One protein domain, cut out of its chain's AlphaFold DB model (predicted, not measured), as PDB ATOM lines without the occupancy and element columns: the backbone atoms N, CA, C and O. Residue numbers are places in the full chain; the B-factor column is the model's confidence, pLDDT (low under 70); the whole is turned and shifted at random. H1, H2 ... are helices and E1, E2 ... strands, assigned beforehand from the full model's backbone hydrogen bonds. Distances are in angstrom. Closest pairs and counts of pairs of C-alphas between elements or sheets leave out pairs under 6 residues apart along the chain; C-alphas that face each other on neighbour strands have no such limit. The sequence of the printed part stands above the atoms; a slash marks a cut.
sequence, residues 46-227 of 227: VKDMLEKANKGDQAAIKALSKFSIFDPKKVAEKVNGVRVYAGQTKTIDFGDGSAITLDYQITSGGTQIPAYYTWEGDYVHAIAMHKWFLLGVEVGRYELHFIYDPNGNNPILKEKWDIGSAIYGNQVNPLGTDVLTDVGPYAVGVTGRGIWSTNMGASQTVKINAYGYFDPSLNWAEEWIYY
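This is residues 46 to 227 of the 227 residues of an uncharacterized protein of Moorella humiferrea (UniProt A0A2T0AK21). What shape does this domain have? It is a long sandwich of two five-stranded sheets face to face, with the small helices H1 and H2 at one end and H3 packed over E10. What is it made of? Among its 182 printed residues are the named helices H1 to H3, followed by the named strands E1 to E10: a mixed class. The two sheets, E1 E10 E9 E8 E7 and E2 E3 E4 E5 E6, are each antiparallel and twisted. How large is it? It is compact, with a radius of gyration of the C-alphas of 17.3 A, and spans 58 by 28 by 25 A, a rod.

Which helices come first? H1, residues 46 to 54, and H2, residues 58 to 64, touch at a steep tilt of 46 degrees, opposite ways; their closest C-alphas are those of Ala 53 and Ile 61, 5.0 A apart. H3, residues 72 to 79, is apart from both, and in H1, H2 and H3 every O i to N i+4 pair is within hydrogen-bond range. How are the strands joined? E2 to E6, residues 88 to 93, 98 to 108, 124 to 134, 137 to 149 and 156 to 165, form a meander, each strand the antiparallel neighbour and hairpin partner of the one before; within hydrogen-bond range are N 90 and O 102, 2.8 A, N 103 and O 129, 3.0 A, N 128 and O 144, 2.9 A, and N 145 and O 161, 2.8 A. E7 to E10, residues 170 to 179, 187 to 198, 203 to 213 and 220 to 226, form another, with N 173 and O 195, N 192 and O 208, and N 209 and O 222 each 2.9 A apart. E1, residues 82 to 85, is the antiparallel neighbour of E10, with N 84 and O 221 2.9 A apart. How do the sheets and helices meet? The facing parts of the sheets are 7.8 A centre to centre, their strands at 20 degrees; the closest C-alphas of E5 and E8 are those of Leu 144 and Gly 192, 5.8 A apart. H3 lies over E10 at a height over the sheet of 7.4 A, with closest C-alphas Ala 76 and Ile 225 5.0 A apart, while H1 only grazes both sheets and H2 is on neither.

Where do the elements begin and end? H1 begins at C-alpha 46, (-12.091, -33.591, -22.060), and E10 ends at C-alpha 226, (-27.066, -46.821, -5.646). Which strands are long? E5 measures 35.6 A and bends by 66 degrees at residue 140; E8 measures 35.4 A.

Which link is long? The link from E3 to E4, residues 109 to 123, is long, and the printed part has no cut. Where is confidence low? The mean pLDDT of the printed part is 87.9; residues 109 to 121, 166 to 169 and 201 to 202 are under 70.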
ATOM      1  N   VAL A  46     -11.090 -32.811 -22.803       90.81
ATOM      2  CA  VAL A  46     -12.091 -33.591 -22.060       90.81
ATOM      3  C   VAL A  46     -13.425 -33.699 -22.802       90.81
ATOM      4  O   VAL A  46     -14.001 -34.781 -22.851       90.81
ATOM      5  N   LYS A  47     -13.882 -32.620 -23.452       89.69
ATOM      6  CA  LYS A  47     -15.122 -32.621 -24.244       89.69
ATOM      7  C   LYS A  47     -15.032 -33.580 -25.431       89.69
ATOM      8  O   LYS A  47     -15.880 -34.457 -25.564       89.69
ATOM      9  N   ASP A  48     -13.963 -33.485 -26.218       90.00
ATOM     10  CA  ASP A  48     -13.725 -34.374 -27.359       90.00
ATOM     11  C   ASP A  48     -13.625 -35.842 -26.921       90.00
ATOM     12  O   ASP A  48     -14.116 -36.741 -27.603       90.00
ATOM     13  N   MET A  49     -12.999 -36.102 -25.770       90.25
ATOM     14  CA  MET A  49     -12.879 -37.450 -25.211       90.25
ATOM     15  C   MET A  49     -14.236 -38.012 -24.775       90.25
ATOM     16  O   MET A  49     -14.529 -39.171 -25.069       90.25
ATOM     17  N   LEU A  50     -15.085 -37.196 -24.141       88.94
ATOM     18  CA  LEU A  50     -16.459 -37.570 -23.787       88.94
ATOM     19  C   LEU A  50     -17.300 -37.854 -25.040       88.94
ATOM     20  O   LEU A  50     -18.028 -38.842 -25.087       88.94
ATOM     21  N   GLU A  51     -17.160 -37.046 -26.092       88.12
ATOM     22  CA  GLU A  51     -17.848 -37.278 -27.366       88.12
ATOM     23  C   GLU A  51     -17.393 -38.566 -28.062       88.12
ATOM     24  O   GLU A  51     -18.219 -39.312 -28.590       88.12
ATOM     25  N   LYS A  52     -16.087 -38.855 -28.057       89.12
ATOM     26  CA  LYS A  52     -15.541 -40.112 -28.588       89.12
ATOM     27  C   LYS A  52     -16.061 -41.319 -27.810       89.12
ATOM     28  O   LYS A  52     -16.498 -42.290 -28.426       89.12
ATOM     29  N   ALA A  53     -16.083 -41.246 -26.480       88.62
ATOM     30  CA  ALA A  53     -16.631 -42.308 -25.641       88.62
ATOM     31  C   ALA A  53     -18.136 -42.518 -25.874       88.62
ATOM     32  O   ALA A  53     -18.595 -43.657 -25.980       88.62
ATOM     33  N   ASN A  54     -18.899 -41.439 -26.082       84.19
ATOM     34  CA  ASN A  54     -20.306 -41.518 -26.482       84.19
ATOM     35  C   ASN A  54     -20.522 -42.243 -27.814       84.19
ATOM     36  O   ASN A  54     -21.543 -42.900 -28.001       84.19
ATOM     37  N   LYS A  55     -19.548 -42.163 -28.725       87.94
ATOM     38  CA  LYS A  55     -19.550 -42.861 -30.018       87.94
ATOM     39  C   LYS A  55     -18.937 -44.269 -29.953       87.94
ATOM     40  O   LYS A  55     -18.812 -44.914 -30.990       87.94
ATOM     41  N   GLY A  56     -18.561 -44.754 -28.767       86.88
ATOM     42  CA  GLY A  56     -18.040 -46.111 -28.562       86.88
ATOM     43  C   GLY A  56     -16.524 -46.273 -28.726       86.88
ATOM     44  O   GLY A  56     -16.047 -47.409 -28.795       86.88
ATOM     45  N   ASP A  57     -15.752 -45.179 -28.777       89.50
ATOM     46  CA  ASP A  57     -14.286 -45.235 -28.827       89.50
ATOM     47  C   ASP A  57     -13.724 -45.887 -27.552       89.50
ATOM     48  O   ASP A  57     -13.781 -45.332 -26.453       89.50
ATOM     49  N   GLN A  58     -13.148 -47.079 -27.713       89.12
ATOM     50  CA  GLN A  58     -12.649 -47.890 -26.605       89.12
ATOM     51  C   GLN A  58     -11.440 -47.270 -25.896       89.12
ATOM     52  O   GLN A  58     -11.266 -47.468 -24.693       89.12
ATOM     53  N   ALA A  59     -10.600 -46.514 -26.609       89.00
ATOM     54  CA  ALA A  59      -9.461 -45.841 -26.000       89.00
ATOM     55  C   ALA A  59      -9.935 -44.677 -25.122       89.00
ATOM     56  O   ALA A  59      -9.437 -44.513 -24.007       89.00
ATOM     57  N   ALA A  60     -10.935 -43.922 -25.586       89.81
ATOM     58  CA  ALA A  60     -11.548 -42.854 -24.805       89.81
ATOM     59  C   ALA A  60     -12.296 -43.387 -23.577       89.81
ATOM     60  O   ALA A  60     -12.077 -42.888 -22.473       89.81
ATOM     61  N   ILE A  61     -13.093 -44.448 -23.742       88.94
ATOM     62  CA  ILE A  61     -13.792 -45.130 -22.642       88.94
ATOM     63  C   ILE A  61     -12.794 -45.599 -21.579       88.94
ATOM     64  O   ILE A  61     -12.956 -45.284 -20.403       88.94
ATOM     65  N   LYS A  62     -11.719 -46.290 -21.984       89.56
ATOM     66  CA  LYS A  62     -10.681 -46.795 -21.071       89.56
ATOM     67  C   LYS A  62      -9.895 -45.681 -20.372       89.56
ATOM     68  O   LYS A  62      -9.368 -45.895 -19.282       89.56
ATOM     69  N   ALA A  63      -9.742 -44.523 -21.008       91.38
ATOM     70  CA  ALA A  63      -9.082 -43.373 -20.403       91.38
ATOM     71  C   ALA A  63      -9.988 -42.681 -19.374       91.38
ATOM     72  O   ALA A  63      -9.532 -42.388 -18.270       91.38
ATOM     73  N   LEU A  64     -11.266 -42.471 -19.710       91.25
ATOM     74  CA  LEU A  64     -12.256 -41.837 -18.837       91.25
ATOM     75  C   LEU A  64     -12.630 -42.711 -17.638       91.25
ATOM     76  O   LEU A  64     -12.741 -42.194 -16.535       91.25
ATOM     77  N   SER A  65     -12.757 -44.030 -17.806       90.62
ATOM     78  CA  SER A  65     -13.155 -44.940 -16.717       90.62
ATOM     79  C   SER A  65     -12.169 -44.996 -15.543       90.62
ATOM     80  O   SER A  65     -12.474 -45.570 -14.504       90.62
ATOM     81  N   LYS A  66     -10.981 -44.397 -15.685       91.44
ATOM     82  CA  LYS A  66      -9.993 -44.278 -14.606       91.44
ATOM     83  C   LYS A  66     -10.331 -43.199 -13.579       91.44
ATOM     84  O   LYS A  66      -9.775 -43.247 -12.485       91.44
ATOM     85  N   PHE A  67     -11.172 -42.225 -13.929       92.94
ATOM     86  CA  PHE A  67     -11.578 -41.178 -12.995       92.94
ATOM     87  C   PHE A  67     -12.581 -41.736 -11.987       92.94
ATOM     88  O   PHE A  67     -13.513 -42.455 -12.341       92.94
ATOM     89  N   SER A  68     -12.397 -41.369 -10.726       94.56
ATOM     90  CA  SER A  68     -13.129 -41.901  -9.577       94.56
ATOM     91  C   SER A  68     -14.609 -41.566  -9.614       94.56
ATOM     92  O   SER A  68     -15.401 -42.311  -9.050       94.56
ATOM     93  N   ILE A  69     -14.999 -40.490 -10.300       92.00
ATOM     94  CA  ILE A  69     -16.409 -40.171 -10.509       92.00
ATOM     95  C   ILE A  69     -17.147 -41.261 -11.299       92.00
ATOM     96  O   ILE A  69     -18.333 -41.444 -11.097       92.00
ATOM     97  N   PHE A  70     -16.459 -42.049 -12.132       91.19
ATOM     98  CA  PHE A  70     -17.048 -43.195 -12.839       91.19
ATOM     99  C   PHE A  70     -16.901 -44.518 -12.072       91.19
ATOM    100  O   PHE A  70     -17.114 -45.584 -12.642       91.19
ATOM    101  N   ASP A  71     -16.530 -44.476 -10.794       91.56
ATOM    102  CA  ASP A  71     -16.547 -45.630  -9.897       91.56
ATOM    103  C   ASP A  71     -17.706 -45.455  -8.901       91.56
ATOM    104  O   ASP A  71     -17.559 -44.731  -7.907       91.56
ATOM    105  N   PRO A  72     -18.863 -46.105  -9.132       90.75
ATOM    106  CA  PRO A  72     -20.044 -45.889  -8.306       90.75
ATOM    107  C   PRO A  72     -19.832 -46.193  -6.820       90.75
ATOM    108  O   PRO A  72     -20.456 -45.559  -5.971       90.75
ATOM    109  N   LYS A  73     -18.914 -47.117  -6.489       92.75
ATOM    110  CA  LYS A  73     -18.571 -47.442  -5.098       92.75
ATOM    111  C   LYS A  73     -17.894 -46.259  -4.423       92.75
ATOM    112  O   LYS A  73     -18.339 -45.825  -3.366       92.75
ATOM    113  N   LYS A  74     -16.866 -45.692  -5.061       93.94
ATOM    114  CA  LYS A  74     -16.158 -44.512  -4.539       93.94
ATOM    115  C   LYS A  74     -17.066 -43.294  -4.441       93.94
ATOM    116  O   LYS A  74     -16.941 -42.507  -3.503       93.94
ATOM    117  N   VAL A  75     -17.960 -43.125  -5.413       93.75
ATOM    118  CA  VAL A  75     -18.949 -42.048  -5.393       93.75
ATOM    119  C   VAL A  75     -19.888 -42.223  -4.200       93.75
ATOM    120  O   VAL A  75     -20.016 -41.302  -3.395       93.75
ATOM    121  N   ALA A  76     -20.465 -43.411  -4.015       95.06
ATOM    122  CA  ALA A  76     -21.339 -43.704  -2.884       95.06
ATOM    123  C   ALA A  76     -20.645 -43.542  -1.525       95.06
ATOM    124  O   ALA A  76     -21.221 -42.941  -0.623       95.06
ATOM    125  N   GLU A  77     -19.400 -44.007  -1.383       95.94
ATOM    126  CA  GLU A  77     -18.606 -43.868  -0.152       95.94
ATOM    127  C   GLU A  77     -18.438 -42.409   0.292       95.94
ATOM    128  O   GLU A  77     -18.394 -42.138   1.492       95.94
ATOM    129  N   LYS A  78     -18.346 -41.465  -0.653       95.81
ATOM    130  CA  LYS A  78     -18.167 -40.040  -0.337       95.81
ATOM    131  C   LYS A  78     -19.462 -39.229  -0.310       95.81
ATOM    132  O   LYS A  78     -19.489 -38.196   0.357       95.81
ATOM    133  N   VAL A  79     -20.486 -39.633  -1.063       95.62
ATOM    134  CA  VAL A  79     -21.738 -38.872  -1.221       95.62
ATOM    135  C   VAL A  79     -22.812 -39.312  -0.229       95.62
ATOM    136  O   VAL A  79     -23.559 -38.465   0.254       95.62
ATOM    137  N   ASN A  80     -22.906 -40.605   0.094       96.81
ATOM    138  CA  ASN A  80     -24.031 -41.117   0.874       96.81
ATOM    139  C   ASN A  80     -24.097 -40.474   2.261       96.81
ATOM    140  O   ASN A  80     -23.140 -40.521   3.033       96.81
ATOM    141  N   GLY A  81     -25.256 -39.901   2.581       90.75
ATOM    142  CA  GLY A  81     -25.495 -39.229   3.859       90.75
ATOM    143  C   GLY A  81     -24.905 -37.819   3.946       90.75
ATOM    144  O   GLY A  81     -24.894 -37.198   5.012       90.75
ATOM    145  N   VAL A  82     -24.381 -37.281   2.840       95.50
ATOM    146  CA  VAL A  82     -23.957 -35.887   2.803       95.50
ATOM    147  C   VAL A  82     -25.185 -34.987   2.791       95.50
ATOM    148  O   VAL A  82     -25.988 -35.019   1.863       95.50
ATOM    149  N   ARG A  83     -25.272 -34.131   3.810       95.62
ATOM    150  CA  ARG A  83     -26.273 -33.072   3.919       95.62
ATOM    151  C   ARG A  83     -25.752 -31.735   3.389       95.62
ATOM    152  O   ARG A  83     -24.607 -31.367   3.668       95.62
ATOM    153  N   VAL A  84     -26.618 -30.996   2.697       95.94
ATOM    154  CA  VAL A  84     -26.408 -29.611   2.245       95.94
ATOM    155  C   VAL A  84     -27.607 -28.762   2.658       95.94
ATOM    156  O   VAL A  84     -28.747 -29.163   2.436       95.94
ATOM    157  N   TYR A  85     -27.359 -27.614   3.287       94.69
ATOM    158  CA  TYR A  85     -28.412 -26.690   3.729       94.69
ATOM    159  C   TYR A  85     -28.705 -25.617   2.678       94.69
ATOM    160  O   TYR A  85     -27.934 -25.428   1.738       94.69
ATOM    161  N   ALA A  86     -29.817 -24.905   2.843       91.75
ATOM    162  CA  ALA A  86     -30.222 -23.835   1.942       91.75
ATOM    163  C   ALA A  86     -29.101 -22.805   1.715       91.75
ATOM    164  O   ALA A  86     -28.460 -22.328   2.651       91.75
ATOM    165  N   GLY A  87     -28.868 -22.463   0.448       88.69
ATOM    166  CA  GLY A  87     -27.825 -21.534   0.014       88.69
ATOM    167  C   GLY A  87     -26.402 -22.093   0.084       88.69
ATOM    168  O   GLY A  87     -25.457 -21.346  -0.169       88.69
ATOM    169  N   GLN A  88     -26.220 -23.369   0.434       92.50
ATOM    170  CA  GLN A  88     -24.905 -23.993   0.499       92.50
ATOM    171  C   GLN A  88     -24.594 -24.805  -0.750       92.50
ATOM    172  O   GLN A  88     -25.450 -25.428  -1.373       92.50
ATOM    173  N   THR A  89     -23.299 -24.865  -1.035       95.19
ATOM    174  CA  THR A  89     -22.717 -25.752  -2.026       95.19
ATOM    175  C   THR A  89     -21.614 -26.558  -1.354       95.19
ATOM    176  O   THR A  89     -20.735 -25.994  -0.699       95.19
ATOM    177  N   LYS A  90     -21.640 -27.880  -1.516       97.44
ATOM    178  CA  LYS A  90     -20.602 -28.788  -1.033       97.44
ATOM    179  C   LYS A  90     -19.955 -29.507  -2.204       97.44
ATOM    180  O   LYS A  90     -20.623 -30.202  -2.964       97.44
ATOM    181  N   THR A  91     -18.639 -29.370  -2.317       97.81
ATOM    182  CA  THR A  91     -17.843 -30.049  -3.341       97.81
ATOM    183  C   THR A  91     -17.104 -31.235  -2.737       97.81
ATOM    184  O   THR A  91     -16.423 -31.116  -1.719       97.81
ATOM    185  N   ILE A  92     -17.235 -32.385  -3.386       97.69
ATOM    186  CA  ILE A  92     -16.522 -33.624  -3.098       97.69
ATOM    187  C   ILE A  92     -15.488 -33.808  -4.206       97.69
ATOM    188  O   ILE A  92     -15.826 -34.200  -5.321       97.69
ATOM    189  N   ASP A  93     -14.231 -33.500  -3.893       97.00
ATOM    190  CA  ASP A  93     -13.095 -33.697  -4.796       97.00
ATOM    191  C   ASP A  93     -12.530 -35.123  -4.641       97.00
ATOM    192  O   ASP A  93     -12.372 -35.648  -3.525       97.00
ATOM    193  N   PHE A  94     -12.250 -35.784  -5.762       96.31
ATOM    194  CA  PHE A  94     -11.649 -37.117  -5.791       96.31
ATOM    195  C   PHE A  94     -10.121 -37.100  -5.954       96.31
ATOM    196  O   PHE A  94      -9.491 -38.139  -5.773       96.31
ATOM    197  N   GLY A  95      -9.513 -35.943  -6.227       95.88
ATOM    198  CA  GLY A  95      -8.064 -35.756  -6.351       95.88
ATOM    199  C   GLY A  95      -7.480 -36.163  -7.708       95.88
ATOM    200  O   GLY A  95      -6.312 -35.901  -7.975       95.88
ATOM    201  N   ASP A  96      -8.284 -36.760  -8.585       95.25
ATOM    202  CA  ASP A  96      -7.919 -37.089  -9.968       95.25
ATOM    203  C   ASP A  96      -8.427 -36.047 -10.976       95.25
ATOM    204  O   ASP A  96      -8.316 -36.238 -12.182       95.25
ATOM    205  N   GLY A  97      -8.968 -34.928 -10.485       94.38
ATOM    206  CA  GLY A  97      -9.570 -33.878 -11.296       94.38
ATOM    207  C   GLY A  97     -11.051 -34.099 -11.599       94.38
ATOM    208  O   GLY A  97     -11.655 -33.253 -12.257       94.38
ATOM    209  N   SER A  98     -11.653 -35.190 -11.123       95.06
ATOM    210  CA  SER A  98     -13.105 -35.343 -11.070       95.06
ATOM    211  C   SER A  98     -13.674 -34.886  -9.724       95.06
ATOM    212  O   SER A  98     -13.010 -34.979  -8.691       95.06
ATOM    213  N   ALA A  99     -14.900 -34.364  -9.735       97.31
ATOM    214  CA  ALA A  99     -15.575 -33.869  -8.538       97.31
ATOM    215  C   ALA A  99     -17.099 -33.959  -8.660       97.31
ATOM    216  O   ALA A  99     -17.658 -33.852  -9.751       97.31
ATOM    217  N   ILE A 100     -17.774 -34.087  -7.520       95.56
ATOM    218  CA  ILE A 100     -19.227 -33.945  -7.407       95.56
ATOM    219  C   ILE A 100     -19.527 -32.667  -6.635       95.56
ATOM    220  O   ILE A 100     -18.875 -32.372  -5.636       95.56
ATOM    221  N   THR A 101     -20.511 -31.903  -7.092       97.19
ATOM    222  CA  THR A 101     -21.031 -30.750  -6.357       97.19
ATOM    223  C   THR A 101     -22.487 -30.982  -6.003       97.19
ATOM    224  O   THR A 101     -23.295 -31.290  -6.877       97.19
ATOM    225  N   LEU A 102     -22.781 -30.808  -4.719       97.19
ATOM    226  CA  LEU A 102     -24.109 -30.873  -4.134       97.19
ATOM    227  C   LEU A 102     -24.524 -29.450  -3.773       97.19
ATOM    228  O   LEU A 102     -23.808 -28.772  -3.036       97.19
ATOM    229  N   ASP A 103     -25.632 -28.976  -4.320       95.06
ATOM    230  CA  ASP A 103     -26.075 -27.586  -4.181       95.06
ATOM    231  C   ASP A 103     -27.554 -27.559  -3.807       95.06
ATOM    232  O   ASP A 103     -28.345 -28.308  -4.379       95.06
ATOM    233  N   TYR A 104     -27.921 -26.720  -2.842       94.88
ATOM    234  CA  TYR A 104     -29.307 -26.585  -2.424       94.88
ATOM    235  C   TYR A 104     -29.730 -25.122  -2.388       94.88
ATOM    236  O   TYR A 104     -29.366 -24.357  -1.497       94.88
ATOM    237  N   GLN A 105     -30.504 -24.727  -3.392       91.94
ATOM    238  CA  GLN A 105     -30.894 -23.346  -3.635       91.94
ATOM    239  C   GLN A 105     -32.357 -23.118  -3.277       91.94
ATOM    240  O   GLN A 105     -33.201 -23.993  -3.463       91.94
ATOM    241  N   ILE A 106     -32.653 -21.911  -2.803       88.38
ATOM    242  CA  ILE A 106     -34.013 -21.435  -2.566       88.38
ATOM    243  C   ILE A 106     -34.229 -20.113  -3.308       88.38
ATOM    244  O   ILE A 106     -33.376 -19.220  -3.300       88.38
ATOM    245  N   THR A 107     -35.370 -19.995  -3.975       84.00
ATOM    246  CA  THR A 107     -35.811 -18.782  -4.669       84.00
ATOM    247  C   THR A 107     -37.274 -18.501  -4.327       84.00
ATOM    248  O   THR A 107     -38.026 -19.415  -3.988       84.00
ATOM    249  N   SER A 108     -37.690 -17.239  -4.408       71.81
ATOM    250  CA  SER A 108     -39.102 -16.841  -4.343       71.81
ATOM    251  C   SER A 108     -39.353 -15.663  -5.271       71.81
ATOM    252  O   SER A 108     -38.466 -14.829  -5.465       71.81
ATOM    253  N   GLY A 109     -40.523 -15.627  -5.912       64.12
ATOM    254  CA  GLY A 109     -40.868 -14.574  -6.874       64.12
ATOM    255  C   GLY A 109     -39.839 -14.396  -8.005       64.12
ATOM    256  O   GLY A 109     -39.689 -13.300  -8.536       64.12
ATOM    257  N   GLY A 110     -39.073 -15.444  -8.337       60.56
ATOM    258  CA  GLY A 110     -37.982 -15.390  -9.321       60.56
ATOM    259  C   GLY A 110     -36.660 -14.788  -8.821       60.56
ATOM    260  O   GLY A 110     -35.735 -14.638  -9.614       60.56
ATOM    261  N   THR A 111     -36.535 -14.465  -7.529       61.03
ATOM    262  CA  THR A 111     -35.303 -13.941  -6.915       61.03
ATOM    263  C   THR A 111     -34.676 -14.982  -5.989       61.03
ATOM    264  O   THR A 111     -35.369 -15.624  -5.200       61.03
ATOM    265  N   GLN A 112     -33.355 -15.159  -6.069       65.50
ATOM    266  CA  GLN A 112     -32.613 -16.002  -5.130       65.50
ATOM    267  C   GLN A 112     -32.568 -15.339  -3.755       65.50
ATOM    268  O   GLN A 112     -32.178 -14.178  -3.634       65.50
ATOM    269  N   ILE A 113     -32.964 -16.080  -2.721       64.38
ATOM    270  CA  ILE A 113     -33.069 -15.543  -1.365       64.38
ATOM    271  C   ILE A 113     -31.890 -16.055  -0.533       64.38
ATOM    272  O   ILE A 113     -31.625 -17.260  -0.529       64.38
ATOM    273  N   PRO A 114     -31.185 -15.182   0.208       60.28
ATOM    274  CA  PRO A 114     -30.248 -15.618   1.234       60.28
ATOM    275  C   PRO A 114     -30.971 -16.407   2.330       60.28
ATOM    276  O   PRO A 114     -32.038 -16.003   2.785       60.28
ATOM    277  N   ALA A 115     -30.364 -17.496   2.801       56.88
ATOM    278  CA  ALA A 115     -30.999 -18.435   3.725       56.88
ATOM    279  C   ALA A 115     -31.560 -17.806   5.020       56.88
ATOM    280  O   ALA A 115     -32.449 -18.389   5.606       56.88
ATOM    281  N   TYR A 116     -31.101 -16.633   5.470       57.22
ATOM    282  CA  TYR A 116     -31.445 -16.050   6.780       57.22
ATOM    283  C   TYR A 116     -32.668 -15.106   6.812       57.22
ATOM    284  O   TYR A 116     -32.895 -14.452   7.829       57.22
ATOM    285  N   TYR A 117     -33.440 -14.975   5.729       52.22
ATOM    286  CA  TYR A 117     -34.647 -14.135   5.731       52.22
ATOM    287  C   TYR A 117     -35.884 -14.926   6.189       52.22
ATOM    288  O   TYR A 117     -36.203 -15.957   5.606       52.22
ATOM    289  N   THR A 118     -36.606 -14.423   7.197       51.34
ATOM    290  CA  THR A 118     -37.924 -14.931   7.634       51.34
ATOM    291  C   THR A 118     -39.040 -14.299   6.798       51.34
ATOM    292  O   THR A 118     -39.028 -13.080   6.613       51.34
ATOM    293  N   TRP A 119     -39.989 -15.099   6.297       59.22
ATOM    294  CA  TRP A 119     -40.961 -14.682   5.272       59.22
ATOM    295  C   TRP A 119     -42.414 -14.607   5.757       59.22
ATOM    296  O   TRP A 119     -42.877 -15.469   6.499       59.22
ATOM    297  N   GLU A 120     -43.137 -13.619   5.218       52.84
ATOM    298  CA  GLU A 120     -44.597 -13.587   5.078       52.84
ATOM    299  C   GLU A 120     -44.915 -13.403   3.579       52.84
ATOM    300  O   GLU A 120     -44.525 -12.393   2.996       52.84
ATOM    301  N   GLY A 121     -45.623 -14.352   2.948       59.59
ATOM    302  CA  GLY A 121     -46.449 -14.026   1.771       59.59
ATOM    303  C   GLY A 121     -46.076 -14.492   0.350       59.59
ATOM    304  O   GLY A 121     -46.809 -14.104  -0.549       59.59
ATOM    305  N   ASP A 122     -45.079 -15.353   0.105       73.19
ATOM    306  CA  ASP A 122     -44.844 -15.954  -1.232       73.19
ATOM    307  C   ASP A 122     -44.493 -17.455  -1.162       73.19
ATOM    308  O   ASP A 122     -44.078 -17.969  -0.122       73.19
ATOM    309  N   TYR A 123     -44.645 -18.176  -2.282       86.44
ATOM    310  CA  TYR A 123     -44.194 -19.567  -2.397       86.44
ATOM    311  C   TYR A 123     -42.661 -19.661  -2.420       86.44
ATOM    312  O   TYR A 123     -41.982 -18.859  -3.067       86.44
ATOM    313  N   VAL A 124     -42.117 -20.689  -1.767       88.75
ATOM    314  CA  VAL A 124     -40.689 -21.022  -1.808       88.75
ATOM    315  C   VAL A 124     -40.463 -22.082  -2.874       88.75
ATOM    316  O   VAL A 124     -41.071 -23.152  -2.830       88.75
ATOM    317  N   HIS A 125     -39.555 -21.804  -3.806       91.69
ATOM    318  CA  HIS A 125     -39.055 -22.769  -4.777       91.69
ATOM    319  C   HIS A 125     -37.675 -23.250  -4.343       91.69
ATOM    320  O   HIS A 125     -36.708 -22.487  -4.340       91.69
ATOM    321  N   ALA A 126     -37.593 -24.520  -3.963       93.06
ATOM    322  CA  ALA A 126     -36.367 -25.167  -3.528       93.06
ATOM    323  C   ALA A 126     -35.832 -26.112  -4.612       93.06
ATOM    324  O   ALA A 126     -36.603 -26.824  -5.262       93.06
ATOM    325  N   ILE A 127     -34.510 -26.112  -4.793       95.12
ATOM    326  CA  ILE A 127     -33.809 -26.844  -5.850       95.12
ATOM    327  C   ILE A 127     -32.590 -27.544  -5.252       95.12
ATOM    328  O   ILE A 127     -31.634 -26.884  -4.853       95.12
ATOM    329  N   ALA A 128     -32.611 -28.874  -5.206       96.81
ATOM    330  CA  ALA A 128     -31.461 -29.698  -4.837       96.81
ATOM    331  C   ALA A 128     -30.790 -30.248  -6.093       96.81
ATOM    332  O   ALA A 128     -31.461 -30.826  -6.943       96.81
ATOM    333  N   MET A 129     -29.479 -30.066  -6.225       95.75
ATOM    334  CA  MET A 129     -28.735 -30.405  -7.434       95.75
ATOM    335  C   MET A 129     -27.533 -31.291  -7.133       95.75
ATOM    336  O   MET A 129     -26.687 -30.940  -6.313       95.75
ATOM    337  N   HIS A 130     -27.402 -32.349  -7.929       95.19
ATOM    338  CA  HIS A 130     -26.241 -33.224  -7.991       95.19
ATOM    339  C   HIS A 130     -25.524 -33.018  -9.327       95.19
ATOM    340  O   HIS A 130     -26.060 -33.371 -10.381       95.19
ATOM    341  N   LYS A 131     -24.318 -32.445  -9.305       94.19
ATOM    342  CA  LYS A 131     -23.551 -32.060 -10.505       94.19
ATOM    343  C   LYS A 131     -22.234 -32.817 -10.583       94.19
ATOM    344  O   LYS A 131     -21.508 -32.882  -9.593       94.19
ATOM    345  N   TRP A 132     -21.894 -33.336 -11.759       92.06
ATOM    346  CA  TRP A 132     -20.613 -33.997 -12.012       92.06
ATOM    347  C   TRP A 132     -19.674 -33.086 -12.768       92.06
ATOM    348  O   TRP A 132     -20.042 -32.511 -13.790       92.06
ATOM    349  N   PHE A 133     -18.434 -33.032 -12.305       93.12
ATOM    350  CA  PHE A 133     -17.369 -32.274 -12.928       93.12
ATOM    351  C   PHE A 133     -16.194 -33.177 -13.270       93.12
ATOM    352  O   PHE A 133     -15.767 -34.009 -12.473       93.12
ATOM    353  N   LEU A 134     -15.629 -32.953 -14.452       92.50
ATOM    354  CA  LEU A 134     -14.389 -33.562 -14.901       92.50
ATOM    355  C   LEU A 134     -13.459 -32.464 -15.413       92.50
ATOM    356  O   LEU A 134     -13.769 -31.770 -16.379       92.50
ATOM    357  N   LEU A 135     -12.328 -32.273 -14.737       93.19
ATOM    358  CA  LEU A 135     -11.328 -31.244 -15.038       93.19
ATOM    359  C   LEU A 135     -11.932 -29.827 -15.124       93.19
ATOM    360  O   LEU A 135     -11.525 -28.997 -15.941       93.19
ATOM    361  N   GLY A 136     -12.922 -29.558 -14.265       90.69
ATOM    362  CA  GLY A 136     -13.651 -28.289 -14.196       90.69
ATOM    363  C   GLY A 136     -14.731 -28.102 -15.268       90.69
ATOM    364  O   GLY A 136     -15.272 -27.007 -15.386       90.69
ATOM    365  N   VAL A 137     -15.043 -29.135 -16.055       89.94
ATOM    366  CA  VAL A 137     -16.164 -29.141 -17.003       89.94
ATOM    367  C   VAL A 137     -17.327 -29.898 -16.378       89.94
ATOM    368  O   VAL A 137     -17.133 -31.024 -15.931       89.94
ATOM    369  N   GLU A 138     -18.520 -29.300 -16.341       91.06
ATOM    370  CA  GLU A 138     -19.740 -30.016 -15.951       91.06
ATOM    371  C   GLU A 138     -20.067 -31.062 -17.027       91.06
ATOM    372  O   GLU A 138     -20.133 -30.734 -18.213       91.06
ATOM    373  N   VAL A 139     -20.222 -32.320 -16.620       88.50
ATOM    374  CA  VAL A 139     -20.452 -33.477 -17.510       88.50
ATOM    375  C   VAL A 139     -21.780 -34.172 -17.224       88.50
ATOM    376  O   VAL A 139     -22.030 -35.270 -17.707       88.50
ATOM    377  N   GLY A 140     -22.621 -33.571 -16.393       89.69
ATOM    378  CA  GLY A 140     -23.935 -34.087 -16.062       89.69
ATOM    379  C   GLY A 140     -24.474 -33.419 -14.811       89.69
ATOM    380  O   GLY A 140     -23.715 -32.964 -13.950       89.69
ATOM    381  N   ARG A 141     -25.798 -33.381 -14.710       93.19
ATOM    382  CA  ARG A 141     -26.495 -32.823 -13.557       93.19
ATOM    383  C   ARG A 141     -27.898 -33.394 -13.446       93.19
ATOM    384  O   ARG A 141     -28.583 -33.531 -14.461       93.19
ATOM    385  N   TYR A 142     -28.296 -33.690 -12.217       95.06
ATOM    386  CA  TYR A 142     -29.657 -34.022 -11.811       95.06
ATOM    387  C   TYR A 142     -30.160 -32.941 -10.854       95.06
ATOM    388  O   TYR A 142     -29.405 -32.511  -9.982       95.06
ATOM    389  N   GLU A 143     -31.406 -32.507 -11.014       95.75
ATOM    390  CA  GLU A 143     -32.039 -31.513 -10.147       95.75
ATOM    391  C   GLU A 143     -33.397 -32.017  -9.662       95.75
ATOM    392  O   GLU A 143     -34.222 -32.477 -10.453       95.75
ATOM    393  N   LEU A 144     -33.634 -31.894  -8.360       97.62
ATOM    394  CA  LEU A 144     -34.924 -32.091  -7.719       97.62
ATOM    395  C   LEU A 144     -35.495 -30.725  -7.338       97.62
ATOM    396  O   LEU A 144     -34.878 -29.982  -6.574       97.62
ATOM    397  N   HIS A 145     -36.700 -30.434  -7.813       96.00
ATOM    398  CA  HIS A 145     -37.416 -29.200  -7.531       96.00
ATOM    399  C   HIS A 145     -38.683 -29.469  -6.734       96.00
ATOM    400  O   HIS A 145     -39.396 -30.452  -6.962       96.00
ATOM    401  N   PHE A 146     -39.022 -28.534  -5.856       95.56
ATOM    402  CA  PHE A 146     -40.352 -28.470  -5.275       95.56
ATOM    403  C   PHE A 146     -40.729 -27.050  -4.874       95.56
ATOM    404  O   PHE A 146     -39.874 -26.225  -4.545       95.56
ATOM    405  N   ILE A 147     -42.030 -26.781  -4.915       93.12
ATOM    406  CA  ILE A 147     -42.635 -25.521  -4.501       93.12
ATOM    407  C   ILE A 147     -43.518 -25.799  -3.299       93.12
ATOM    408  O   ILE A 147     -44.332 -26.727  -3.320       93.12
ATOM    409  N   TYR A 148     -43.388 -24.980  -2.265       91.75
ATOM    410  CA  TYR A 148     -44.235 -25.073  -1.091       91.75
ATOM    411  C   TYR A 148     -44.614 -23.694  -0.556       91.75
ATOM    412  O   TYR A 148     -43.931 -22.696  -0.778       91.75
ATOM    413  N   ASP A 149     -45.749 -23.650   0.125       89.75
ATOM    414  CA  ASP A 149     -46.202 -22.508   0.901       89.75
ATOM    415  C   ASP A 149     -45.575 -22.601   2.290       89.75
ATOM    416  O   ASP A 149     -45.884 -23.558   3.011       89.75
ATOM    417  N   PRO A 150     -44.662 -21.687   2.656       85.25
ATOM    418  CA  PRO A 150     -44.047 -21.703   3.968       85.25
ATOM    419  C   PRO A 150     -44.971 -21.113   5.035       85.25
ATOM    420  O   PRO A 150     -44.573 -21.138   6.183       85.25
ATOM    421  N   ASN A 151     -46.142 -20.546   4.709       80.81
ATOM    422  CA  ASN A 151     -46.920 -19.767   5.673       80.81
ATOM    423  C   ASN A 151     -47.586 -20.634   6.754       80.81
ATOM    424  O   ASN A 151     -48.168 -21.687   6.491       80.81
ATOM    425  N   GLY A 152     -47.582 -20.109   7.983       71.38
ATOM    426  CA  GLY A 152     -48.088 -20.799   9.168       71.38
ATOM    427  C   GLY A 152     -47.159 -21.922   9.634       71.38
ATOM    428  O   GLY A 152     -46.267 -22.351   8.921       71.38
ATOM    429  N   ASN A 153     -47.368 -22.448  10.841       72.50
ATOM    430  CA  ASN A 153     -46.437 -23.440  11.398       72.50
ATOM    431  C   ASN A 153     -46.311 -24.719  10.542       72.50
ATOM    432  O   ASN A 153     -45.339 -25.441  10.700       72.50
ATOM    433  N   ASN A 154     -47.250 -25.005   9.633       83.25
ATOM    434  CA  ASN A 154     -47.252 -26.208   8.802       83.25
ATOM    435  C   ASN A 154     -47.093 -25.853   7.315       83.25
ATOM    436  O   ASN A 154     -48.083 -25.464   6.693       83.25
ATOM    437  N   PRO A 155     -45.898 -26.045   6.731       88.81
ATOM    438  CA  PRO A 155     -45.687 -25.837   5.307       88.81
ATOM    439  C   PRO A 155     -46.585 -26.738   4.451       88.81
ATOM    440  O   PRO A 155     -46.847 -27.890   4.806       88.81
ATOM    441  N   ILE A 156     -47.033 -26.236   3.298       90.81
ATOM    442  CA  ILE A 156     -47.919 -26.969   2.381       90.81
ATOM    443  C   ILE A 156     -47.234 -27.143   1.030       90.81
ATOM    444  O   ILE A 156     -47.004 -26.171   0.311       90.81
ATOM    445  N   LEU A 157     -46.961 -28.391   0.645       93.38
ATOM    446  CA  LEU A 157     -46.407 -28.713  -0.668       93.38
ATOM    447  C   LEU A 157     -47.415 -28.352  -1.769       93.38
ATOM    448  O   LEU A 157     -48.588 -28.720  -1.684       93.38
ATOM    449  N   LYS A 158     -46.952 -27.659  -2.810       93.38
ATOM    450  CA  LYS A 158     -47.758 -27.277  -3.976       93.38
ATOM    451  C   LYS A 158     -47.394 -28.110  -5.192       93.38
ATOM    452  O   LYS A 158     -48.266 -28.726  -5.794       93.38
ATOM    453  N   GLU A 159     -46.105 -28.170  -5.513       94.94
ATOM    454  CA  GLU A 159     -45.604 -28.837  -6.714       94.94
ATOM    455  C   GLU A 159     -44.254 -29.504  -6.457       94.94
ATOM    456  O   GLU A 159     -43.515 -29.119  -5.552       94.94
ATOM    457  N   LYS A 160     -43.933 -30.514  -7.267       96.31
ATOM    458  CA  LYS A 160     -42.630 -31.183  -7.288       96.31
ATOM    459  C   LYS A 160     -42.368 -31.778  -8.662       96.31
ATOM    460  O   LYS A 160     -43.294 -32.269  -9.308       96.31
ATOM    461  N   TRP A 161     -41.117 -31.743  -9.087       97.06
ATOM    462  CA  TRP A 161     -40.652 -32.357 -10.324       97.06
ATOM    463  C   TRP A 161     -39.137 -32.521 -10.266       97.06
ATOM    464  O   TRP A 161     -38.466 -31.964  -9.399       97.06
ATOM    465  N   ASP A 162     -38.589 -33.283 -11.194       96.75
ATOM    466  CA  ASP A 162     -37.157 -33.443 -11.353       96.75
ATOM    467  C   ASP A 162     -36.752 -33.310 -12.815       96.75
ATOM    468  O   ASP A 162     -37.543 -33.521 -13.737       96.75
ATOM    469  N   ILE A 163     -35.500 -32.919 -13.023       93.88
ATOM    470  CA  ILE A 163     -34.898 -32.817 -14.345       93.88
ATOM    471  C   ILE A 163     -33.519 -33.466 -14.338       93.88
ATOM    472  O   ILE A 163     -32.757 -33.390 -13.376       93.88
ATOM    473  N   GLY A 164     -33.194 -34.115 -15.446       89.69
ATOM    474  CA  GLY A 164     -31.855 -34.607 -15.736       89.69
ATOM    475  C   GLY A 164     -31.313 -33.872 -16.949       89.69
ATOM    476  O   GLY A 164     -32.042 -33.615 -17.907       89.69
ATOM    477  N   SER A 165     -30.037 -33.508 -16.906       80.56
ATOM    478  CA  SER A 165     -29.370 -32.869 -18.033       80.56
ATOM    479  C   SER A 165     -28.441 -33.847 -18.746       80.56
ATOM    480  O   SER A 165     -27.635 -34.545 -18.130       80.56
ATOM    481  N   ALA A 166     -28.529 -33.853 -20.074       60.59
ATOM    482  CA  ALA A 166     -27.530 -34.452 -20.948       60.59
ATOM    483  C   ALA A 166     -26.467 -33.391 -21.277       60.59
ATOM    484  O   ALA A 166     -26.461 -32.805 -22.358       60.59
ATOM    485  N   ILE A 167     -25.598 -33.084 -20.316       62.69
ATOM    486  CA  ILE A 167     -24.380 -32.309 -20.586       62.69
ATOM    487  C   ILE A 167     -23.265 -33.326 -20.879       62.69
ATOM    488  O   ILE A 167     -23.212 -34.363 -20.234       62.69
ATOM    489  N   TYR A 168     -22.451 -33.061 -21.910       64.00
ATOM    490  CA  TYR A 168     -21.372 -33.894 -22.481       64.00
ATOM    491  C   TYR A 168     -21.107 -35.274 -21.841       64.00
ATOM    492  O   TYR A 168     -20.584 -35.365 -20.733       64.00
ATOM    493  N   GLY A 169     -21.291 -36.353 -22.610       62.25
ATOM    494  CA  GLY A 169     -20.734 -37.670 -22.254       62.25
ATOM    495  C   GLY A 169     -21.602 -38.568 -21.372       62.25
ATOM    496  O   GLY A 169     -21.348 -39.765 -21.314       62.25
ATOM    497  N   ASN A 170     -22.622 -38.023 -20.704       74.69
ATOM    498  CA  ASN A 170     -23.483 -38.792 -19.808       74.69
ATOM    499  C   ASN A 170     -24.959 -38.562 -20.117       74.69
ATOM    500  O   ASN A 170     -25.375 -37.469 -20.508       74.69
ATOM    501  N   GLN A 171     -25.757 -39.606 -19.909       84.81
ATOM    502  CA  GLN A 171     -27.204 -39.502 -19.935       84.81
ATOM    503  C   GLN A 171     -27.723 -39.546 -18.501       84.81
ATOM    504  O   GLN A 171     -27.603 -40.566 -17.821       84.81
ATOM    505  N   VAL A 172     -28.306 -38.435 -18.057       88.56
ATOM    506  CA  VAL A 172     -28.985 -38.335 -16.765       88.56
ATOM    507  C   VAL A 172     -30.482 -38.322 -17.027       88.56
ATOM    508  O   VAL A 172     -31.007 -37.338 -17.545       88.56
ATOM    509  N   ASN A 173     -31.166 -39.416 -16.698       91.31
ATOM    510  CA  ASN A 173     -32.612 -39.523 -16.877       91.31
ATOM    511  C   ASN A 173     -33.314 -39.398 -15.516       91.31
ATOM    512  O   ASN A 173     -33.010 -40.189 -14.615       91.31
ATOM    513  N   PRO A 174     -34.255 -38.455 -15.348       93.62
ATOM    514  CA  PRO A 174     -35.104 -38.424 -14.165       93.62
ATOM    515  C   PRO A 174     -35.994 -39.673 -14.124       93.62
ATOM    516  O   PRO A 174     -36.479 -40.145 -15.154       93.62
ATOM    517  N   LEU A 175     -36.193 -40.220 -12.928       94.75
ATOM    518  CA  LEU A 175     -37.076 -41.358 -12.651       94.75
ATOM    519  C   LEU A 175     -38.347 -40.927 -11.903       94.75
ATOM    520  O   LEU A 175     -39.154 -41.780 -11.530       94.75
ATOM    521  N   GLY A 176     -38.532 -39.622 -11.688       94.75
ATOM    522  CA  GLY A 176     -39.706 -39.044 -11.055       94.75
ATOM    523  C   GLY A 176     -39.517 -38.753  -9.570       94.75
ATOM    524  O   GLY A 176     -38.513 -39.107  -8.939       94.75
ATOM    525  N   THR A 177     -40.539 -38.110  -9.007       97.94
ATOM    526  CA  THR A 177     -40.535 -37.588  -7.637       97.94
ATOM    527  C   THR A 177     -41.719 -38.086  -6.818       97.94
ATOM    528  O   THR A 177     -42.831 -38.224  -7.328       97.94
ATOM    529  N   ASP A 178     -41.498 -38.278  -5.521       97.50
ATOM    530  CA  ASP A 178     -42.500 -38.712  -4.544       97.50
ATOM    531  C   ASP A 178     -42.517 -37.768  -3.331       97.50
ATOM    532  O   ASP A 178     -41.549 -37.056  -3.056       97.50
ATOM    533  N   VAL A 179     -43.636 -37.741  -2.603       96.56
ATOM    534  CA  VAL A 179     -43.735 -37.027  -1.318       96.56
ATOM    535  C   VAL A 179     -43.226 -37.947  -0.211       96.56
ATOM    536  O   VAL A 179     -43.585 -39.123  -0.172       96.56
ATOM    537  N   LEU A 180     -42.410 -37.420   0.696       94.69
ATOM    538  CA  LEU A 180     -41.989 -38.141   1.894       94.69
ATOM    539  C   LEU A 180     -43.106 -38.079   2.942       94.69
ATOM    540  O   LEU A 180     -43.548 -36.994   3.313       94.69
ATOM    541  N   THR A 181     -43.563 -39.238   3.414       84.31
ATOM    542  CA  THR A 181     -44.661 -39.341   4.391       84.31
ATOM    543  C   THR A 181     -44.190 -39.221   5.838       84.31
ATOM    544  O   THR A 181     -44.935 -38.727   6.676       84.31
ATOM    545  N   ASP A 182     -42.945 -39.608   6.117       79.94
ATOM    546  CA  ASP A 182     -42.360 -39.609   7.462       79.94
ATOM    547  C   ASP A 182     -41.427 -38.408   7.649       79.94
ATOM    548  O   ASP A 182     -40.232 -38.540   7.925       79.94
ATOM    549  N   VAL A 183     -41.969 -37.209   7.437       82.69
ATOM    550  CA  VAL A 183     -41.270 -35.961   7.755       82.69
ATOM    551  C   VAL A 183     -41.672 -35.475   9.141       82.69
ATOM    552  O   VAL A 183     -42.822 -35.620   9.554       82.69
ATOM    553  N   GLY A 184     -40.705 -34.937   9.888       75.12
ATOM    554  CA  GLY A 184     -40.967 -34.351  11.201       75.12
ATOM    555  C   GLY A 184     -42.021 -33.236  11.135       75.12
ATOM    556  O   GLY A 184     -42.331 -32.739  10.049       75.12
ATOM    557  N   PRO A 185     -42.577 -32.819  12.287       76.25
ATOM    558  CA  PRO A 185     -43.539 -31.726  12.311       76.25
ATOM    559  C   PRO A 185     -42.934 -30.467  11.677       76.25
ATOM    560  O   PRO A 185     -41.728 -30.234  11.782       76.25
ATOM    561  N   TYR A 186     -43.788 -29.650  11.054       85.38
ATOM    562  CA  TYR A 186     -43.414 -28.352  10.475       85.38
ATOM    563  C   TYR A 186     -42.503 -28.426   9.236       85.38
ATOM    564  O   TYR A 186     -41.784 -27.472   8.935       85.38
ATOM    565  N   ALA A 187     -42.559 -29.541   8.500       91.12
ATOM    566  CA  ALA A 187     -41.816 -29.737   7.262       91.12
ATOM    567  C   ALA A 187     -42.664 -30.382   6.159       91.12
ATOM    568  O   ALA A 187     -43.573 -31.168   6.419       91.12
ATOM    569  N   VAL A 188     -42.291 -30.110   4.913       94.06
ATOM    570  CA  VAL A 188     -42.623 -30.922   3.739       94.06
ATOM    571  C   VAL A 188     -41.362 -31.630   3.268       94.06
ATOM    572  O   VAL A 188     -40.270 -31.073   3.348       94.06
ATOM    573  N   GLY A 189     -41.495 -32.853   2.762       95.88
ATOM    574  CA  GLY A 189     -40.373 -33.580   2.181       95.88
ATOM    575  C   GLY A 189     -40.701 -34.119   0.808       95.88
ATOM    576  O   GLY A 189     -41.803 -34.609   0.553       95.88
ATOM    577  N   VAL A 190     -39.712 -34.058  -0.069       97.44
ATOM    578  CA  VAL A 190     -39.780 -34.586  -1.425       97.44
ATOM    579  C   VAL A 190     -38.570 -35.473  -1.658       97.44
ATOM    580  O   VAL A 190     -37.468 -35.171  -1.205       97.44
ATOM    581  N   THR A 191     -38.773 -36.574  -2.372       97.69
ATOM    582  CA  THR A 191     -37.684 -37.409  -2.871       97.69
ATOM    583  C   THR A 191     -37.705 -37.455  -4.389       97.69
ATOM    584  O   THR A 191     -38.774 -37.477  -4.998       97.69
ATOM    585  N   GLY A 192     -36.525 -37.463  -4.996       97.31
ATOM    586  CA  GLY A 192     -36.322 -37.596  -6.434       97.31
ATOM    587  C   GLY A 192     -35.241 -38.624  -6.720       97.31
ATOM    588  O   GLY A 192     -34.338 -38.828  -5.900       97.31
ATOM    589  N   ARG A 193     -35.339 -39.298  -7.869       96.44
ATOM    590  CA  ARG A 193     -34.317 -40.235  -8.345       96.44
ATOM    591  C   ARG A 193     -33.898 -39.898  -9.771       96.44
ATOM    592  O   ARG A 193     -34.750 -39.694 -10.624       96.44
ATOM    593  N   GLY A 194     -32.600 -39.930 -10.047       93.44
ATOM    594  CA  GLY A 194     -32.042 -39.800 -11.391       93.44
ATOM    595  C   GLY A 194     -31.091 -40.950 -11.694       93.44
ATOM    596  O   GLY A 194     -30.172 -41.205 -10.916       93.44
ATOM    597  N   ILE A 195     -31.289 -41.639 -12.818       91.56
ATOM    598  CA  ILE A 195     -30.341 -42.648 -13.296       91.56
ATOM    599  C   ILE A 195     -29.290 -41.995 -14.188       91.56
ATOM    600  O   ILE A 195     -29.603 -41.274 -15.135       91.56
ATOM    601  N   TRP A 196     -28.037 -42.270 -13.863       88.56
ATOM    602  CA  TRP A 196     -26.863 -41.878 -14.614       88.56
ATOM    603  C   TRP A 196     -26.369 -43.082 -15.391       88.56
ATOM    604  O   TRP A 196     -25.814 -44.012 -14.809       88.56
ATOM    605  N   SER A 197     -26.562 -43.040 -16.702       84.94
ATOM    606  CA  SER A 197     -26.043 -44.041 -17.623       84.94
ATOM    607  C   SER A 197     -24.811 -43.481 -18.319       84.94
ATOM    608  O   SER A 197     -24.887 -42.461 -19.014       84.94
ATOM    609  N   THR A 198     -23.674 -44.151 -18.141       79.38
ATOM    610  CA  THR A 198     -22.404 -43.755 -18.753       79.38
ATOM    611  C   THR A 198     -21.863 -44.877 -19.639       79.38
ATOM    612  O   THR A 198     -21.921 -46.056 -19.282       79.38
ATOM    613  N   ASN A 199     -21.254 -44.522 -20.772       76.31
ATOM    614  CA  ASN A 199     -20.528 -45.489 -21.609       76.31
ATOM    615  C   ASN A 199     -19.195 -45.938 -20.980       76.31
ATOM    616  O   ASN A 199     -18.506 -46.800 -21.520       76.31
ATOM    617  N   MET A 200     -18.830 -45.363 -19.831       80.69
ATOM    618  CA  MET A 200     -17.600 -45.630 -19.090       80.69
ATOM    619  C   MET A 200     -17.735 -46.825 -18.134       80.69
ATOM    620  O   MET A 200     -16.781 -47.151 -17.432       80.69
ATOM    621  N   GLY A 201     -18.892 -47.498 -18.130       62.50
ATOM    622  CA  GLY A 201     -19.160 -48.684 -17.310       62.50
ATOM    623  C   GLY A 201     -19.806 -48.386 -15.956       62.50
ATOM    624  O   GLY A 201     -20.060 -49.318 -15.200       62.50
ATOM    625  N   ALA A 202     -20.108 -47.118 -15.660       66.81
ATOM    626  CA  ALA A 202     -20.896 -46.732 -14.498       66.81
ATOM    627  C   ALA A 202     -22.368 -46.585 -14.889       66.81
ATOM    628  O   ALA A 202     -22.706 -45.765 -15.748       66.81
ATOM    629  N   SER A 203     -23.231 -47.359 -14.237       82.69
ATOM    630  CA  SER A 203     -24.630 -46.991 -14.058       82.69
ATOM    631  C   SER A 203     -24.833 -46.747 -12.575       82.69
ATOM    632  O   SER A 203     -24.457 -47.591 -11.763       82.69
ATOM    633  N   GLN A 204     -25.372 -45.591 -12.217       89.69
ATOM    634  CA  GLN A 204     -25.706 -45.298 -10.831       89.69
ATOM    635  C   GLN A 204     -27.024 -44.545 -10.743       89.69
ATOM    636  O   GLN A 204     -27.384 -43.772 -11.627       89.69
ATOM    637  N   THR A 205     -27.752 -44.754  -9.659       93.50
ATOM    638  CA  THR A 205     -28.951 -43.996  -9.324       93.50
ATOM    639  C   THR A 205     -28.613 -43.025  -8.211       93.50
ATOM    640  O   THR A 205     -28.220 -43.439  -7.123       93.50
ATOM    641  N   VAL A 206     -28.800 -41.738  -8.481       94.12
ATOM    642  CA  VAL A 206     -28.798 -40.685  -7.470       94.12
ATOM    643  C   VAL A 206     -30.204 -40.601  -6.898       94.12
ATOM    644  O   VAL A 206     -31.169 -40.498  -7.652       94.12
ATOM    645  N   LYS A 207     -30.333 -40.637  -5.577       96.50
ATOM    646  CA  LYS A 207     -31.558 -40.313  -4.848       96.50
ATOM    647  C   LYS A 207     -31.291 -39.087  -3.997       96.50
ATOM    648  O   LYS A 207     -30.338 -39.084  -3.226       96.50
ATOM    649  N   ILE A 208     -32.169 -38.099  -4.091       97.38
ATOM    650  CA  ILE A 208     -32.140 -36.905  -3.251       97.38
ATOM    651  C   ILE A 208     -33.405 -36.904  -2.402       97.38
ATOM    652  O   ILE A 208     -34.498 -37.051  -2.943       97.38
ATOM    653  N   ASN A 209     -33.269 -36.723  -1.091       97.19
ATOM    654  CA  ASN A 209     -34.368 -36.287  -0.232       97.19
ATOM    655  C   ASN A 209     -34.138 -34.816   0.100       97.19
ATOM    656  O   ASN A 209     -33.057 -34.460   0.560       97.19
ATOM    657  N   ALA A 210     -35.145 -33.978  -0.105       97.06
ATOM    658  CA  ALA A 210     -35.095 -32.560   0.211       97.06
ATOM    659  C   ALA A 210     -36.277 -32.165   1.098       97.06
ATOM    660  O   ALA A 210     -37.381 -32.696   0.955       97.06
ATOM    661  N   TYR A 211     -36.026 -31.237   2.015       95.62
ATOM    662  CA  TYR A 211     -36.939 -30.869   3.090       95.62
ATOM    663  C   TYR A 211     -37.149 -29.356   3.113       95.62
ATOM    664  O   TYR A 211     -36.179 -28.598   3.145       95.62
ATOM    665  N   GLY A 212     -38.413 -28.930   3.105       93.00
ATOM    666  CA  GLY A 212     -38.837 -27.534   3.207       93.00
ATOM    667  C   GLY A 212     -39.542 -27.257   4.532       93.00
ATOM    668  O   GLY A 212     -40.432 -28.009   4.917       93.00
ATOM    669  N   TYR A 213     -39.167 -26.180   5.212       91.00
ATOM    670  CA  TYR A 213     -39.663 -25.765   6.524       91.00
ATOM    671  C   TYR A 213     -40.307 -24.377   6.459       91.00
ATOM    672  O   TYR A 213     -40.122 -23.641   5.484       91.00
ATOM    673  N   PHE A 214     -41.045 -24.018   7.519       86.62
ATOM    674  CA  PHE A 214     -41.586 -22.664   7.714       86.62
ATOM    675  C   PHE A 214     -40.474 -21.613   7.639       86.62
ATOM    676  O   PHE A 214     -40.619 -20.617   6.941       86.62
ATOM    677  N   ASP A 215     -39.358 -21.865   8.330       85.50
ATOM    678  CA  ASP A 215     -38.129 -21.090   8.191       85.50
ATOM    679  C   ASP A 215     -37.264 -21.713   7.080       85.50
ATOM    680  O   ASP A 215     -36.676 -22.780   7.303       85.50
ATOM    681  N   PRO A 216     -37.150 -21.078   5.897       84.44
ATOM    682  CA  PRO A 216     -36.390 -21.632   4.781       84.44
ATOM    683  C   PRO A 216     -34.892 -21.783   5.074       84.44
ATOM    684  O   PRO A 216     -34.217 -22.547   4.380       84.44
ATOM    685  N   SER A 217     -34.367 -21.101   6.103       83.25
ATOM    686  CA  SER A 217     -32.979 -21.248   6.567       83.25
ATOM    687  C   SER A 217     -32.666 -22.671   7.025       83.25
ATOM    688  O   SER A 217     -31.525 -23.131   6.943       83.25
ATOM    689  N   LEU A 218     -33.702 -23.376   7.479       88.56
ATOM    690  CA  LEU A 218     -33.626 -24.738   7.977       88.56
ATOM    691  C   LEU A 218     -33.784 -25.769   6.867       88.56
ATOM    692  O   LEU A 218     -33.641 -26.955   7.151       88.56
ATOM    693  N   ASN A 219     -34.070 -25.367   5.623       92.62
ATOM    694  CA  ASN A 219     -34.207 -26.318   4.530       92.62
ATOM    695  C   ASN A 219     -32.869 -27.025   4.278       92.62
ATOM    696  O   ASN A 219     -31.790 -26.427   4.334       92.62
ATOM    697  N   TRP A 220     -32.947 -28.305   3.928       94.94
ATOM    698  CA  TRP A 220     -31.774 -29.097   3.573       94.94
ATOM    699  C   TRP A 220     -32.117 -30.215   2.597       94.94
ATOM    700  O   TRP A 220     -33.271 -30.624   2.461       94.94
ATOM    701  N   ALA A 221     -31.080 -30.730   1.949       96.88
ATOM    702  CA  ALA A 221     -31.125 -31.929   1.134       96.88
ATOM    703  C   ALA A 221     -30.037 -32.919   1.565       96.88
ATOM    704  O   ALA A 221     -28.995 -32.534   2.100       96.88
ATOM    705  N   GLU A 222     -30.300 -34.199   1.345       96.62
ATOM    706  CA  GLU A 222     -29.369 -35.303   1.557       96.62
ATOM    707  C   GLU A 222     -29.460 -36.280   0.395       96.62
ATOM    708  O   GLU A 222     -30.528 -36.472  -0.198       96.62
ATOM    709  N   GLU A 223     -28.322 -36.884   0.070       94.88
ATOM    710  CA  GLU A 223     -28.183 -37.710  -1.116       94.88
ATOM    711  C   GLU A 223     -27.692 -39.124  -0.819       94.88
ATOM    712  O   GLU A 223     -26.924 -39.377   0.114       94.88
ATOM    713  N   TRP A 224     -28.120 -40.044  -1.684       94.81
ATOM    714  CA  TRP A 224     -27.671 -41.429  -1.729       94.81
ATOM    715  C   TRP A 224     -27.422 -41.866  -3.166       94.81
ATOM    716  O   TRP A 224     -28.137 -41.488  -4.093       94.81
ATOM    717  N   ILE A 225     -26.430 -42.724  -3.323       94.12
ATOM    718  CA  ILE A 225     -25.983 -43.314  -4.571       94.12
ATOM    719  C   ILE A 225     -26.175 -44.824  -4.465       94.12
ATOM    720  O   ILE A 225     -25.711 -45.458  -3.511       94.12
ATOM    721  N   TYR A 226     -26.848 -45.386  -5.463       90.50
ATOM    722  CA  TYR A 226     -27.066 -46.821  -5.646       90.50
ATOM    723  C   TYR A 226     -26.471 -47.257  -6.986       90.50
ATOM    724  O   TYR A 226     -26.479 -46.468  -7.929       90.50
ATOM    725  N   TYR A 227     -25.966 -48.484  -7.088       83.81
ATOM    726  CA  TYR A 227     -25.292 -49.000  -8.285       83.81
ATOM    727  C   TYR A 227     -25.338 -50.524  -8.363       83.81
ATOM    728  O   TYR A 227     -25.456 -51.164  -7.292       83.81
TER     729      TYR A 227